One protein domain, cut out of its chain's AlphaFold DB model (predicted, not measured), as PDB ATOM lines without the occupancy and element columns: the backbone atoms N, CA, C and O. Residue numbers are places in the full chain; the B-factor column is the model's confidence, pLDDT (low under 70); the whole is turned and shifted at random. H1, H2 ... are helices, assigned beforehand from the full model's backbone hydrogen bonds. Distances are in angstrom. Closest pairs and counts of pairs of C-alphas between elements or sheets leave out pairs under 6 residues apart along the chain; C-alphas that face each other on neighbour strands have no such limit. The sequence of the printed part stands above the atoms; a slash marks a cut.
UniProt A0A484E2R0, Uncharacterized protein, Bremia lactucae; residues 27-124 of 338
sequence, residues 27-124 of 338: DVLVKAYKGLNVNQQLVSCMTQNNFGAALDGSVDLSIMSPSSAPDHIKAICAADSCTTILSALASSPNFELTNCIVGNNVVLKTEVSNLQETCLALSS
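This is residues 27 to 124 of the 338 residues of an uncharacterized protein of Bremia lactucae (UniProt A0A484E2R0). A compact cluster of crossed helices: H6, the longest, crosses H5 steeply, H4 stands across H6 at its residues 119 to 123, H2 packs on residues 81 to 85 of H5, and short H3 sits near H2, H4 and H6. H1 lies off at one end and touches no helix. The 98 printed residues hold six named helices, H1 to H6 in chain order, and no named strand; the class is all helix. The radius of gyration of the C-alphas is 12.6 A, and the spans are 35 by 28 by 22 A.

H6, residues 108 to 123, touches H5, residues 80 to 91, at a steep tilt of 48 degrees, opposite ways; the closest C-alphas, of Leu 86 and Gln 116, are 6.4 A apart. With residues 119 to 123 alone H6 touches H4, residues 71 to 78, about perpendicular at 79 degrees, closest at Cys 77 and Cys 119, 4.9 A between C-alphas. H4 and H5 only just touch, only at the corner, with 3 pairs of C-alphas within 8 A, closest at Ile 76 and Cys 82, 5.9 A. With residues 81 to 85 alone H5 touches H2, residues 39 to 48, at a steep 61 degrees, opposite ways; the C-alphas of Cys 45 and Cys 82 are closest, 5.2 A. H3, residues 51 to 55, is close to H6 but not clearly touching: Leu 55 and Glu 111 have the closest C-alphas, 7.3 A. H1, residues 27 to 32, is apart from H2. In all six helices every O i to N i+4 pair is within hydrogen-bond range.

H1 begins at C-alpha 27 (-6.132, 5.531, -0.803) and is 8.5 A long; H2 is 13.9 A, H3 6.5 A, H4 10.2 A and H5 16.3 A. H6, 22.1 A, ends at C-alpha 123 (-14.197, -16.051, 23.355).

The C-alphas of Asp 27 and Ser 67 are farthest apart, 36.5 A. The printed part has no cut. The links H3 to H4 and H5 to H6 are long. Residues 38 and 96 to 98 have pLDDT under 70.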
ATOM      1  N   ASP A  27      -4.922   5.725   0.010       83.25
ATOM      2  CA  ASP A  27      -6.132   5.531  -0.803       83.25
ATOM      3  C   ASP A  27      -6.673   4.097  -0.709       83.25
ATOM      4  O   ASP A  27      -7.878   3.895  -0.565       83.25
ATOM      5  N   VAL A  28      -5.784   3.098  -0.693       81.75
ATOM      6  CA  VAL A  28      -6.153   1.681  -0.564       81.75
ATOM      7  C   VAL A  28      -6.784   1.410   0.799       81.75
ATOM      8  O   VAL A  28      -7.823   0.750   0.854       81.75
ATOM      9  N   LEU A  29      -6.238   1.980   1.883       77.94
ATOM     10  CA  LEU A  29      -6.871   1.881   3.202       77.94
ATOM     11  C   LEU A  29      -8.255   2.538   3.190       77.94
ATOM     12  O   LEU A  29      -9.238   1.898   3.553       77.94
ATOM     13  N   VAL A  30      -8.367   3.784   2.725       81.50
ATOM     14  CA  VAL A  30      -9.650   4.509   2.688       81.50
ATOM     15  C   VAL A  30     -10.702   3.743   1.881       81.50
ATOM     16  O   VAL A  30     -11.871   3.693   2.268       81.50
ATOM     17  N   LYS A  31     -10.299   3.096   0.787       81.25
ATOM     18  CA  LYS A  31     -11.183   2.286  -0.055       81.25
ATOM     19  C   LYS A  31     -11.583   0.970   0.610       81.25
ATOM     20  O   LYS A  31     -12.743   0.589   0.493       81.25
ATOM     21  N   ALA A  32     -10.678   0.330   1.353       77.25
ATOM     22  CA  ALA A  32     -10.981  -0.857   2.151       77.25
ATOM     23  C   ALA A  32     -11.997  -0.561   3.270       77.25
ATOM     24  O   ALA A  32     -12.875  -1.381   3.539       77.25
ATOM     25  N   TYR A  33     -11.936   0.639   3.860       78.75
ATOM     26  CA  TYR A  33     -12.903   1.109   4.860       78.75
ATOM     27  C   TYR A  33     -14.186   1.702   4.254       78.75
ATOM     28  O   TYR A  33     -15.156   1.958   4.973       78.75
ATOM     29  N   LYS A  34     -14.243   1.919   2.935       79.44
ATOM     30  CA  LYS A  34     -15.400   2.539   2.282       79.44
ATOM     31  C   LYS A  34     -16.618   1.616   2.356       79.44
ATOM     32  O   LYS A  34     -16.620   0.517   1.814       79.44
ATOM     33  N   GLY A  35     -17.687   2.103   2.982       75.06
ATOM     34  CA  GLY A  35     -18.947   1.365   3.138       75.06
ATOM     35  C   GLY A  35     -19.058   0.583   4.447       75.06
ATOM     36  O   GLY A  35     -20.156   0.163   4.805       75.06
ATOM     37  N   LEU A  36     -17.969   0.464   5.209       72.25
ATOM     38  CA  LEU A  36     -18.051   0.061   6.604       72.25
ATOM     39  C   LEU A  36     -18.629   1.256   7.383       72.25
ATOM     40  O   LEU A  36     -18.000   2.309   7.488       72.25
ATOM     41  N   ASN A  37     -19.845   1.119   7.924       71.19
ATOM     42  CA  ASN A  37     -20.462   2.113   8.816       71.19
ATOM     43  C   ASN A  37     -19.801   2.078  10.207       71.19
ATOM     44  O   ASN A  37     -20.447   1.900  11.235       71.19
ATOM     45  N   VAL A  38     -18.477   2.161  10.218       68.94
ATOM     46  CA  VAL A  38     -17.637   1.915  11.385       68.94
ATOM     47  C   VAL A  38     -17.053   3.194  11.934       68.94
ATOM     48  O   VAL A  38     -16.306   3.111  12.885       68.94
ATOM     49  N   ASN A  39     -17.367   4.383  11.412       72.94
ATOM     50  CA  ASN A  39     -16.645   5.593  11.826       72.94
ATOM     51  C   ASN A  39     -16.646   5.812  13.350       72.94
ATOM     52  O   ASN A  39     -15.595   6.092  13.910       72.94
ATOM     53  N   GLN A  40     -17.762   5.586  14.052       84.94
ATOM     54  CA  GLN A  40     -17.733   5.643  15.519       84.94
ATOM     55  C   GLN A  40     -17.150   4.390  16.175       84.94
ATOM     56  O   GLN A  40     -16.345   4.512  17.092       84.94
ATOM     57  N   GLN A  41     -17.521   3.192  15.722       86.31
ATOM     58  CA  GLN A  41     -17.040   1.955  16.348       86.31
ATOM     59  C   GLN A  41     -15.527   1.771  16.166       86.31
ATOM     60  O   GLN A  41     -14.861   1.267  17.063       86.31
ATOM     61  N   LEU A  42     -14.984   2.202  15.027       87.56
ATOM     62  CA  LEU A  42     -13.573   2.128  14.656       87.56
ATOM     63  C   LEU A  42     -12.775   3.149  15.420       87.56
ATOM     64  O   LEU A  42     -11.759   2.782  15.991       87.56
ATOM     65  N   VAL A  43     -13.258   4.387  15.505       89.38
ATOM     66  CA  VAL A  43     -12.618   5.381  16.364       89.38
ATOM     67  C   VAL A  43     -12.654   4.907  17.814       89.38
ATOM     68  O   VAL A  43     -11.615   4.935  18.463       89.38
ATOM     69  N   SER A  44     -13.777   4.379  18.312       90.06
ATOM     70  CA  SER A  44     -13.863   3.832  19.676       90.06
ATOM     71  C   SER A  44     -12.908   2.655  19.877       90.06
ATOM     72  O   SER A  44     -12.181   2.623  20.860       90.06
ATOM     73  N   CYS A  45     -12.837   1.717  18.929       89.94
ATOM     74  CA  CYS A  45     -11.929   0.575  19.007       89.94
ATOM     75  C   CYS A  45     -10.454   1.010  18.978       89.94
ATOM     76  O   CYS A  45      -9.670   0.605  19.834       89.94
ATOM     77  N   MET A  46     -10.092   1.890  18.040       88.06
ATOM     78  CA  MET A  46      -8.740   2.424  17.878       88.06
ATOM     79  C   MET A  46      -8.285   3.217  19.101       88.06
ATOM     80  O   MET A  46      -7.166   3.023  19.565       88.06
ATOM     81  N   THR A  47      -9.153   4.076  19.639       89.88
ATOM     82  CA  THR A  47      -8.803   4.980  20.743       89.88
ATOM     83  C   THR A  47      -8.878   4.311  22.113       89.88
ATOM     84  O   THR A  47      -7.970   4.503  22.914       89.88
ATOM     85  N   GLN A  48      -9.907   3.506  22.397       90.31
ATOM     86  CA  GLN A  48     -10.073   2.892  23.722       90.31
ATOM     87  C   GLN A  48      -9.222   1.641  23.915       90.31
ATOM     88  O   GLN A  48      -8.755   1.402  25.024       90.31
ATOM     89  N   ASN A  49      -9.012   0.847  22.861       90.44
ATOM     90  CA  ASN A  49      -8.314  -0.437  22.974       90.44
ATOM     91  C   ASN A  49      -6.913  -0.412  22.356       90.44
ATOM     92  O   ASN A  49      -6.268  -1.451  22.254       90.44
ATOM     93  N   ASN A  50      -6.442   0.773  21.949       87.81
ATOM     94  CA  ASN A  50      -5.126   0.980  21.350       87.81
ATOM     95  C   ASN A  50      -4.856   0.023  20.171       87.81
ATOM     96  O   ASN A  50      -3.773  -0.542  20.026       87.81
ATOM     97  N   PHE A  51      -5.875  -0.178  19.329       85.69
ATOM     98  CA  PHE A  51      -5.835  -1.124  18.209       85.69
ATOM     99  C   PHE A  51      -4.682  -0.838  17.234       85.69
ATOM    100  O   PHE A  51      -4.115  -1.762  16.660       85.69
ATOM    101  N   GLY A  52      -4.281   0.432  17.097       84.00
ATOM    102  CA  GLY A  52      -3.122   0.818  16.291       84.00
ATOM    103  C   GLY A  52      -1.824   0.149  16.748       84.00
ATOM    104  O   GLY A  52      -1.069  -0.326  15.910       84.00
ATOM    105  N   ALA A  53      -1.601   0.017  18.061       83.00
ATOM    106  CA  ALA A  53      -0.419  -0.660  18.596       83.00
ATOM    107  C   ALA A  53      -0.429  -2.174  18.323       83.00
ATOM    108  O   ALA A  53       0.629  -2.775  18.150       83.00
ATOM    109  N   ALA A  54      -1.617  -2.785  18.252       82.06
ATOM    110  CA  ALA A  54      -1.755  -4.193  17.884       82.06
ATOM    111  C   ALA A  54      -1.460  -4.434  16.393       82.06
ATOM    112  O   ALA A  54      -0.942  -5.487  16.039       82.06
ATOM    113  N   LEU A  55      -1.753  -3.458  15.526       82.00
ATOM    114  CA  LEU A  55      -1.509  -3.552  14.081       82.00
ATOM    115  C   LEU A  55      -0.115  -3.098  13.635       82.00
ATOM    116  O   LEU A  55       0.267  -3.358  12.497       82.00
ATOM    117  N   ASP A  56       0.656  -2.447  14.504       83.31
ATOM    118  CA  ASP A  56       2.008  -1.963  14.191       83.31
ATOM    119  C   ASP A  56       3.042  -3.101  14.027       83.31
ATOM    120  O   ASP A  56       4.214  -2.870  13.736       83.31
ATOM    121  N   GLY A  57       2.635  -4.361  14.226       80.25
ATOM    122  CA  GLY A  57       3.532  -5.522  14.162       80.25
ATOM    123  C   GLY A  57       4.456  -5.652  15.368       80.25
ATOM    124  O   GLY A  57       5.357  -6.485  15.371       80.25
ATOM    125  N   SER A  58       4.238  -4.842  16.406       83.12
ATOM    126  CA  SER A  58       4.950  -4.961  17.683       83.12
ATOM    127  C   SER A  58       4.619  -6.268  18.417       83.12
ATOM    128  O   SER A  58       5.386  -6.708  19.272       83.12
ATOM    129  N   VAL A  59       3.487  -6.896  18.089       82.62
ATOM    130  CA  VAL A  59       3.067  -8.191  18.626       82.62
ATOM    131  C   VAL A  59       2.941  -9.170  17.471       82.62
ATOM    132  O   VAL A  59       2.113  -8.981  16.587       82.62
ATOM    133  N   ASP A  60       3.752 -10.223  17.492       83.06
ATOM    134  CA  ASP A  60       3.664 -11.305  16.516       83.06
ATOM    135  C   ASP A  60       2.537 -12.260  16.924       83.06
ATOM    136  O   ASP A  60       2.715 -13.150  17.761       83.06
ATOM    137  N   LEU A  61       1.345 -12.048  16.367       83.00
ATOM    138  CA  LEU A  61       0.165 -12.847  16.696       83.00
ATOM    139  C   LEU A  61       0.258 -14.278  16.149       83.00
ATOM    140  O   LEU A  61      -0.498 -15.140  16.594       83.00
ATOM    141  N   SER A  62       1.188 -14.566  15.232       82.81
ATOM    142  CA  SER A  62       1.323 -15.896  14.626       82.81
ATOM    143  C   SER A  62       1.909 -16.941  15.582       82.81
ATOM    144  O   SER A  62       1.615 -18.132  15.468       82.81
ATOM    145  N   ILE A  63       2.711 -16.501  16.555       81.38
ATOM    146  CA  ILE A  63       3.385 -17.373  17.527       81.38
ATOM    147  C   ILE A  63       2.706 -17.389  18.900       81.38
ATOM    148  O   ILE A  63       3.093 -18.173  19.772       81.38
ATOM    149  N   MET A  64       1.711 -16.527  19.126       80.12
ATOM    150  CA  MET A  64       1.085 -16.407  20.436       80.12
ATOM    151  C   MET A  64       0.012 -17.466  20.660       80.12
ATOM    152  O   MET A  64      -0.938 -17.619  19.898       80.12
ATOM    153  N   SER A  65       0.121 -18.160  21.793       83.50
ATOM    154  CA  SER A  65      -0.992 -18.953  22.303       83.50
ATOM    155  C   SER A  65      -2.062 -18.024  22.900       83.50
ATOM    156  O   SER A  65      -1.707 -17.047  23.574       83.50
ATOM    157  N   PRO A  66      -3.364 -18.309  22.718       79.00
ATOM    158  CA  PRO A  66      -4.442 -17.428  23.178       79.00
ATOM    159  C   PRO A  66      -4.422 -17.222  24.700       79.00
ATOM    160  O   PRO A  66      -4.747 -16.145  25.186       79.00
ATOM    161  N   SER A  67      -3.955 -18.207  25.475       81.38
ATOM    162  CA  SER A  67      -3.799 -18.089  26.933       81.38
ATOM    163  C   SER A  67      -2.691 -17.115  27.354       81.38
ATOM    164  O   SER A  67      -2.790 -16.502  28.416       81.38
ATOM    165  N   SER A  68      -1.657 -16.950  26.524       87.50
ATOM    166  CA  SER A  68      -0.541 -16.021  26.747       87.50
ATOM    167  C   SER A  68      -0.759 -14.631  26.150       87.50
ATOM    168  O   SER A  68       0.139 -13.798  26.240       87.50
ATOM    169  N   ALA A  69      -1.915 -14.381  25.523       89.31
ATOM    170  CA  ALA A  69      -2.185 -13.112  24.861       89.31
ATOM    171  C   ALA A  69      -2.015 -11.931  25.842       89.31
ATOM    172  O   ALA A  69      -2.468 -12.027  26.992       89.31
ATOM    173  N   PRO A  70      -1.391 -10.819  25.417       90.44
ATOM    174  CA  PRO A  70      -1.245  -9.640  26.253       90.44
ATOM    175  C   PRO A  70      -2.616  -9.071  26.626       90.44
ATOM    176  O   PRO A  70      -3.582  -9.204  25.870       90.44
ATOM    177  N   ASP A  71      -2.703  -8.376  27.759       90.38
ATOM    178  CA  ASP A  71      -3.987  -7.857  28.251       90.38
ATOM    179  C   ASP A  71      -4.649  -6.866  27.283       90.38
ATOM    180  O   ASP A  71      -5.873  -6.818  27.203       90.38
ATOM    181  N   HIS A  72      -3.864  -6.148  26.473       90.06
ATOM    182  CA  HIS A  72      -4.411  -5.279  25.431       90.06
ATOM    183  C   HIS A  72      -5.116  -6.071  24.315       90.06
ATOM    184  O   HIS A  72      -6.187  -5.663  23.876       90.06
ATOM    185  N   ILE A  73      -4.598  -7.237  23.906       92.38
ATOM    186  CA  ILE A  73      -5.277  -8.106  22.929       92.38
ATOM    187  C   ILE A  73      -6.561  -8.674  23.533       92.38
ATOM    188  O   ILE A  73      -7.598  -8.687  22.874       92.38
ATOM    189  N   LYS A  74      -6.535  -9.074  24.809       93.50
ATOM    190  CA  LYS A  74      -7.749  -9.520  25.510       93.50
ATOM    191  C   LYS A  74      -8.802  -8.413  25.578       93.50
ATOM    192  O   LYS A  74      -9.970  -8.698  25.343       93.50
ATOM    193  N   ALA A  75      -8.398  -7.170  25.845       93.75
ATOM    194  CA  ALA A  75      -9.297  -6.016  25.846       93.75
ATOM    195  C   ALA A  75      -9.907  -5.765  24.456       93.75
ATOM    196  O   ALA A  75     -11.123  -5.623  24.345       93.75
ATOM    197  N   ILE A  76      -9.095  -5.822  23.391       93.94
ATOM    198  CA  ILE A  76      -9.568  -5.733  21.999       93.94
ATOM    199  C   ILE A  76     -10.595  -6.836  21.708       93.94
ATOM    200  O   ILE A  76     -11.661  -6.552  21.168       93.94
ATOM    201  N   CYS A  77     -10.308  -8.082  22.085       94.62
ATOM    202  CA  CYS A  77     -11.203  -9.211  21.837       94.62
ATOM    203  C   CYS A  77     -12.468  -9.199  22.708       94.62
ATOM    204  O   CYS A  77     -13.476  -9.777  22.314       94.62
ATOM    205  N   ALA A  78     -12.431  -8.553  23.875       94.69
ATOM    206  CA  ALA A  78     -13.586  -8.403  24.756       94.69
ATOM    207  C   ALA A  78     -14.514  -7.249  24.338       94.69
ATOM    208  O   ALA A  78     -15.674  -7.221  24.742       94.69
ATOM    209  N   ALA A  79     -14.023  -6.289  23.550       95.31
ATOM    210  CA  ALA A  79     -14.806  -5.141  23.116       95.31
ATOM    211  C   ALA A  79     -15.677  -5.474  21.889       95.31
ATOM    212  O   ALA A  79     -15.163  -5.678  20.786       95.31
ATOM    213  N   ASP A  80     -17.005  -5.416  22.046       93.00
ATOM    214  CA  ASP A  80     -17.981  -5.677  20.970       93.00
ATOM    215  C   ASP A  80     -17.756  -4.808  19.720       93.00
ATOM    216  O   ASP A  80     -17.938  -5.250  18.582       93.00
ATOM    217  N   SER A  81     -17.327  -3.555  19.910       91.50
ATOM    218  CA  SER A  81     -17.005  -2.655  18.800       91.50
ATOM    219  C   SER A  81     -15.827  -3.169  17.973       91.50
ATOM    220  O   SER A  81     -15.850  -3.079  16.749       91.50
ATOM    221  N   CYS A  82     -14.804  -3.726  18.625       92.69
ATOM    222  CA  CYS A  82     -13.621  -4.246  17.951       92.69
ATOM    223  C   CYS A  82     -13.906  -5.580  17.256       92.69
ATOM    224  O   CYS A  82     -13.504  -5.766  16.109       92.69
ATOM    225  N   THR A  83     -14.659  -6.483  17.888       92.81
ATOM    226  CA  THR A  83     -15.030  -7.774  17.281       92.81
ATOM    227  C   THR A  83     -15.939  -7.599  16.063       92.81
ATOM    228  O   THR A  83     -15.762  -8.289  15.052       92.81
ATOM    229  N   THR A  84     -16.853  -6.623  16.106       91.88
ATOM    230  CA  THR A  84     -17.699  -6.244  14.962       91.88
ATOM    231  C   THR A  84     -16.846  -5.773  13.785       91.88
ATOM    232  O   THR A  84     -17.063  -6.199  12.650       91.88
ATOM    233  N   ILE A  85     -15.834  -4.943  14.047       90.50
ATOM    234  CA  ILE A  85     -14.930  -4.425  13.014       90.50
ATOM    235  C   ILE A  85     -14.042  -5.518  12.448       90.50
ATOM    236  O   ILE A  85     -13.922  -5.604  11.233       90.50
ATOM    237  N   LEU A  86     -13.458  -6.370  13.290       91.00
ATOM    238  CA  LEU A  86     -12.636  -7.491  12.835       91.00
ATOM    239  C   LEU A  86     -13.434  -8.417  11.918       91.00
ATOM    240  O   LEU A  86     -12.960  -8.790  10.849       91.00
ATOM    241  N   SER A  87     -14.682  -8.708  12.283       91.19
ATOM    242  CA  SER A  87     -15.585  -9.516  11.457       91.19
ATOM    243  C   SER A  87     -15.943  -8.818  10.142       91.19
ATOM    244  O   SER A  87     -15.959  -9.456   9.090       91.19
ATOM    245  N   ALA A  88     -16.205  -7.509  10.176       89.75
ATOM    246  CA  ALA A  88     -16.504  -6.715   8.987       89.75
ATOM    247  C   ALA A  88     -15.291  -6.580   8.050       89.75
ATOM    248  O   ALA A  88     -15.457  -6.638   6.837       89.75
ATOM    249  N   LEU A  89     -14.078  -6.446   8.592       88.56
ATOM    250  CA  LEU A  89     -12.834  -6.405   7.824       88.56
ATOM    251  C   LEU A  89     -12.531  -7.763   7.194       88.56
ATOM    252  O   LEU A  89     -12.310  -7.830   5.990       88.56
ATOM    253  N   ALA A  90     -12.606  -8.844   7.972       88.56
ATOM    254  CA  ALA A  90     -12.355 -10.197   7.485       88.56
ATOM    255  C   ALA A  90     -13.374 -10.653   6.425       88.56
ATOM    256  O   ALA A  90     -13.032 -11.424   5.532       88.56
ATOM    257  N   SER A  91     -14.620 -10.172   6.505       87.56
ATOM    258  CA  SER A  91     -15.677 -10.475   5.528       87.56
ATOM    259  C   SER A  91     -15.770  -9.474   4.373       87.56
ATOM    260  O   SER A  91     -16.531  -9.704   3.430       87.56
ATOM    261  N   SER A  92     -15.025  -8.364   4.417       86.69
ATOM    262  CA  SER A  92     -15.088  -7.346   3.372       86.69
ATOM    263  C   SER A  92     -14.439  -7.874   2.090       86.69
ATOM    264  O   SER A  92     -13.252  -8.211   2.098       86.69
ATOM    265  N   PRO A  93     -15.151  -7.869   0.947       83.38
ATOM    266  CA  PRO A  93     -14.564  -8.261  -0.336       83.38
ATOM    267  C   PRO A  93     -13.430  -7.315  -0.764       83.38
ATOM    268  O   PRO A  93     -12.598  -7.675  -1.589       83.38
ATOM    269  N   ASN A  94     -13.358  -6.111  -0.183       79.00
ATOM    270  CA  ASN A  94     -12.267  -5.171  -0.437       79.00
ATOM    271  C   ASN A  94     -10.972  -5.548   0.303       79.00
ATOM    272  O   ASN A  94      -9.912  -5.054  -0.067       79.00
ATOM    273  N   PHE A  95     -11.042  -6.419   1.317       76.56
ATOM    274  CA  PHE A  95      -9.880  -6.873   2.087       76.56
ATOM    275  C   PHE A  95      -9.141  -8.035   1.411       76.56
ATOM    276  O   PHE A  95      -7.958  -8.263   1.662       76.56
ATOM    277  N   GLU A  96      -9.799  -8.751   0.488       66.31
ATOM    278  CA  GLU A  96      -9.129  -9.759  -0.341       66.31
ATOM    279  C   GLU A  96      -8.039  -9.163  -1.237       66.31
ATOM    280  O   GLU A  96      -7.084  -9.862  -1.570       66.31
ATOM    281  N   LEU A  97      -8.164  -7.879  -1.576       59.59
ATOM    282  CA  LEU A  97      -7.278  -7.163  -2.491       59.59
ATOM    283  C   LEU A  97      -6.015  -6.616  -1.813       59.59
ATOM    284  O   LEU A  97      -5.110  -6.153  -2.499       59.59
ATOM    285  N   THR A  98      -5.931  -6.652  -0.484       66.38
ATOM    286  CA  THR A  98      -4.865  -5.978   0.260       66.38
ATOM    287  C   THR A  98      -3.936  -6.982   0.941       66.38
ATOM    288  O   THR A  98      -3.909  -7.078   2.166       66.38
ATOM    289  N   ASN A  99      -3.108  -7.689   0.156       78.88
ATOM    290  CA  ASN A  99      -1.851  -8.312   0.634       78.88
ATOM    291  C   ASN A  99      -0.793  -7.239   0.905       78.88
ATOM    292  O   ASN A  99       0.320  -7.241   0.389       78.88
ATOM    293  N   CYS A 100      -1.219  -6.245   1.649       83.50
ATOM    294  CA  CYS A 100      -0.609  -4.953   1.657       83.50
ATOM    295  C   CYS A 100       0.214  -4.824   2.933       83.50
ATOM    296  O   CYS A 100      -0.256  -5.200   4.012       83.50
ATOM    297  N   ILE A 101       1.452  -4.354   2.788       83.00
ATOM    298  CA  ILE A 101       2.355  -4.192   3.921       83.00
ATOM    299  C   ILE A 101       2.045  -2.879   4.620       83.00
ATOM    300  O   ILE A 101       2.060  -1.813   3.999       83.00
ATOM    301  N   VAL A 102       1.853  -2.954   5.932       78.56
ATOM    302  CA  VAL A 102       1.881  -1.789   6.813       78.56
ATOM    303  C   VAL A 102       3.123  -1.888   7.701       78.56
ATOM    304  O   VAL A 102       3.414  -2.943   8.256       78.56
ATOM    305  N   GLY A 103       3.890  -0.800   7.810       78.31
ATOM    306  CA  GLY A 103       5.041  -0.719   8.718       78.31
ATOM    307  C   GLY A 103       6.117  -1.788   8.476       78.31
ATOM    308  O   GLY A 103       6.674  -1.892   7.383       78.31
ATOM    309  N   ASN A 104       6.420  -2.574   9.516       80.81
ATOM    310  CA  ASN A 104       7.525  -3.540   9.581       80.81
ATOM    311  C   ASN A 104       7.258  -4.864   8.826       80.81
ATOM    312  O   ASN A 104       7.442  -5.942   9.382       80.81
ATOM    313  N   ASN A 105       6.867  -4.814   7.549       83.56
ATOM    314  CA  ASN A 105       6.540  -6.011   6.744       83.56
ATOM    315  C   ASN A 105       5.303  -6.779   7.236       83.56
ATOM    316  O   ASN A 105       5.145  -7.968   6.958       83.56
ATOM    317  N   VAL A 106       4.407  -6.091   7.942       82.94
ATOM    318  CA  VAL A 106       3.178  -6.683   8.454       82.94
ATOM    319  C   VAL A 106       2.174  -6.795   7.317       82.94
ATOM    320  O   VAL A 106       1.689  -5.786   6.800       82.94
ATOM    321  N   VAL A 107       1.851  -8.024   6.916       88.88
ATOM    322  CA  VAL A 107       0.796  -8.276   5.932       88.88
ATOM    323  C   VAL A 107      -0.544  -8.136   6.641       88.88
ATOM    324  O   VAL A 107      -0.955  -9.022   7.391       88.88
ATOM    325  N   LEU A 108      -1.235  -7.023   6.386       86.56
ATOM    326  CA  LEU A 108      -2.432  -6.631   7.136       86.56
ATOM    327  C   LEU A 108      -3.517  -7.720   7.132       86.56
ATOM    328  O   LEU A 108      -4.173  -7.956   8.144       86.56
ATOM    329  N   LYS A 109      -3.675  -8.420   6.002       88.19
ATOM    330  CA  LYS A 109      -4.608  -9.544   5.867       88.19
ATOM    331  C   LYS A 109      -4.301 -10.671   6.853       88.19
ATOM    332  O   LYS A 109      -5.202 -11.127   7.550       88.19
ATOM    333  N   THR A 110      -3.039 -11.083   6.919       89.88
ATOM    334  CA  THR A 110      -2.579 -12.156   7.804       89.88
ATOM    335  C   THR A 110      -2.789 -11.781   9.266       89.88
ATOM    336  O   THR A 110      -3.342 -12.579  10.014       89.88
ATOM    337  N   GLU A 111      -2.436 -10.555   9.661       89.44
ATOM    338  CA  GLU A 111      -2.616 -10.128  11.052       89.44
ATOM    339  C   GLU A 111      -4.080 -10.025  11.466       89.44
ATOM    340  O   GLU A 111      -4.446 -10.487  12.543       89.44
ATOM    341  N   VAL A 112      -4.951  -9.478  10.615       90.75
ATOM    342  CA  VAL A 112      -6.384  -9.410  10.933       90.75
ATOM    343  C   VAL A 112      -6.983 -10.813  11.063       90.75
ATOM    344  O   VAL A 112      -7.782 -11.044  11.971       90.75
ATOM    345  N   SER A 113      -6.571 -11.765  10.218       91.31
ATOM    346  CA  SER A 113      -6.982 -13.169  10.346       91.31
ATOM    347  C   SER A 113      -6.465 -13.809  11.639       91.31
ATOM    348  O   SER A 113      -7.262 -14.392  12.375       91.31
ATOM    349  N   ASN A 114      -5.182 -13.643  11.973       91.06
ATOM    350  CA  ASN A 114      -4.597 -14.171  13.212       91.06
ATOM    351  C   ASN A 114      -5.269 -13.578  14.458       91.06
ATOM    352  O   ASN A 114      -5.569 -14.290  15.421       91.06
ATOM    353  N   LEU A 115      -5.557 -12.275  14.438       91.50
ATOM    354  CA  LEU A 115      -6.242 -11.589  15.525       91.50
ATOM    355  C   LEU A 115      -7.679 -12.095  15.683       91.50
ATOM    356  O   LEU A 115      -8.128 -12.329  16.803       91.50
ATOM    357  N   GLN A 116      -8.393 -12.329  14.578       92.94
ATOM    358  CA  GLN A 116      -9.738 -12.895  14.615       92.94
ATOM    359  C   GLN A 116      -9.741 -14.318  15.189       92.94
ATOM    360  O   GLN A 116     -10.569 -14.622  16.048       92.94
ATOM    361  N   GLU A 117      -8.811 -15.176  14.764       92.25
ATOM    362  CA  GLU A 117      -8.655 -16.526  15.318       92.25
ATOM    363  C   GLU A 117      -8.323 -16.487  16.813       92.25
ATOM    364  O   GLU A 117      -8.924 -17.219  17.602       92.25
ATOM    365  N   THR A 118      -7.441 -15.573  17.221       92.25
ATOM    366  CA  THR A 118      -7.089 -15.352  18.628       92.25
ATOM    367  C   THR A 118      -8.304 -14.911  19.441       92.25
ATOM    368  O   THR A 118      -8.576 -15.476  20.501       92.25
ATOM    369  N   CYS A 119      -9.090 -13.956  18.938       93.69
ATOM    370  CA  CYS A 119     -10.305 -13.503  19.608       93.69
ATOM    371  C   CYS A 119     -11.375 -14.597  19.684       93.69
ATOM    372  O   CYS A 119     -12.043 -14.722  20.711       93.69
ATOM    373  N   LEU A 120     -11.523 -15.425  18.645       93.31
ATOM    374  CA  LEU A 120     -12.423 -16.580  18.663       93.31
ATOM    375  C   LEU A 120     -11.977 -17.629  19.686       93.31
ATOM    376  O   LEU A 120     -12.811 -18.174  20.408       93.31
ATOM    377  N   ALA A 121     -10.672 -17.885  19.787       92.06
ATOM    378  CA  ALA A 121     -10.114 -18.808  20.768       92.06
ATOM    379  C   ALA A 121     -10.286 -18.301  22.209       92.06
ATOM    380  O   ALA A 121     -10.595 -19.094  23.094       92.06
ATOM    381  N   LEU A 122     -10.139 -16.992  22.436       91.50
ATOM    382  CA  LEU A 122     -10.375 -16.341  23.731       91.50
ATOM    383  C   LEU A 122     -11.858 -16.298  24.120       91.50
ATOM    384  O   LEU A 122     -12.189 -16.420  25.296       91.50
ATOM    385  N   SER A 123     -12.745 -16.114  23.138       91.06
ATOM    386  CA  SER A 123     -14.197 -16.051  23.355       91.06
ATOM    387  C   SER A 123     -14.824 -17.430  23.526       91.06
ATOM    388  O   SER A 123     -15.924 -17.547  24.066       91.06
ATOM    389  N   SER A 124     -14.151 -18.483  23.054       87.38
ATOM    390  CA  SER A 124     -14.562 -19.847  23.345       87.38
ATOM    391  C   SER A 124     -14.436 -20.039  24.855       87.38
ATOM    392  O   SER A 124     -13.319 -19.949  25.369       87.38
TER     393      SER A 124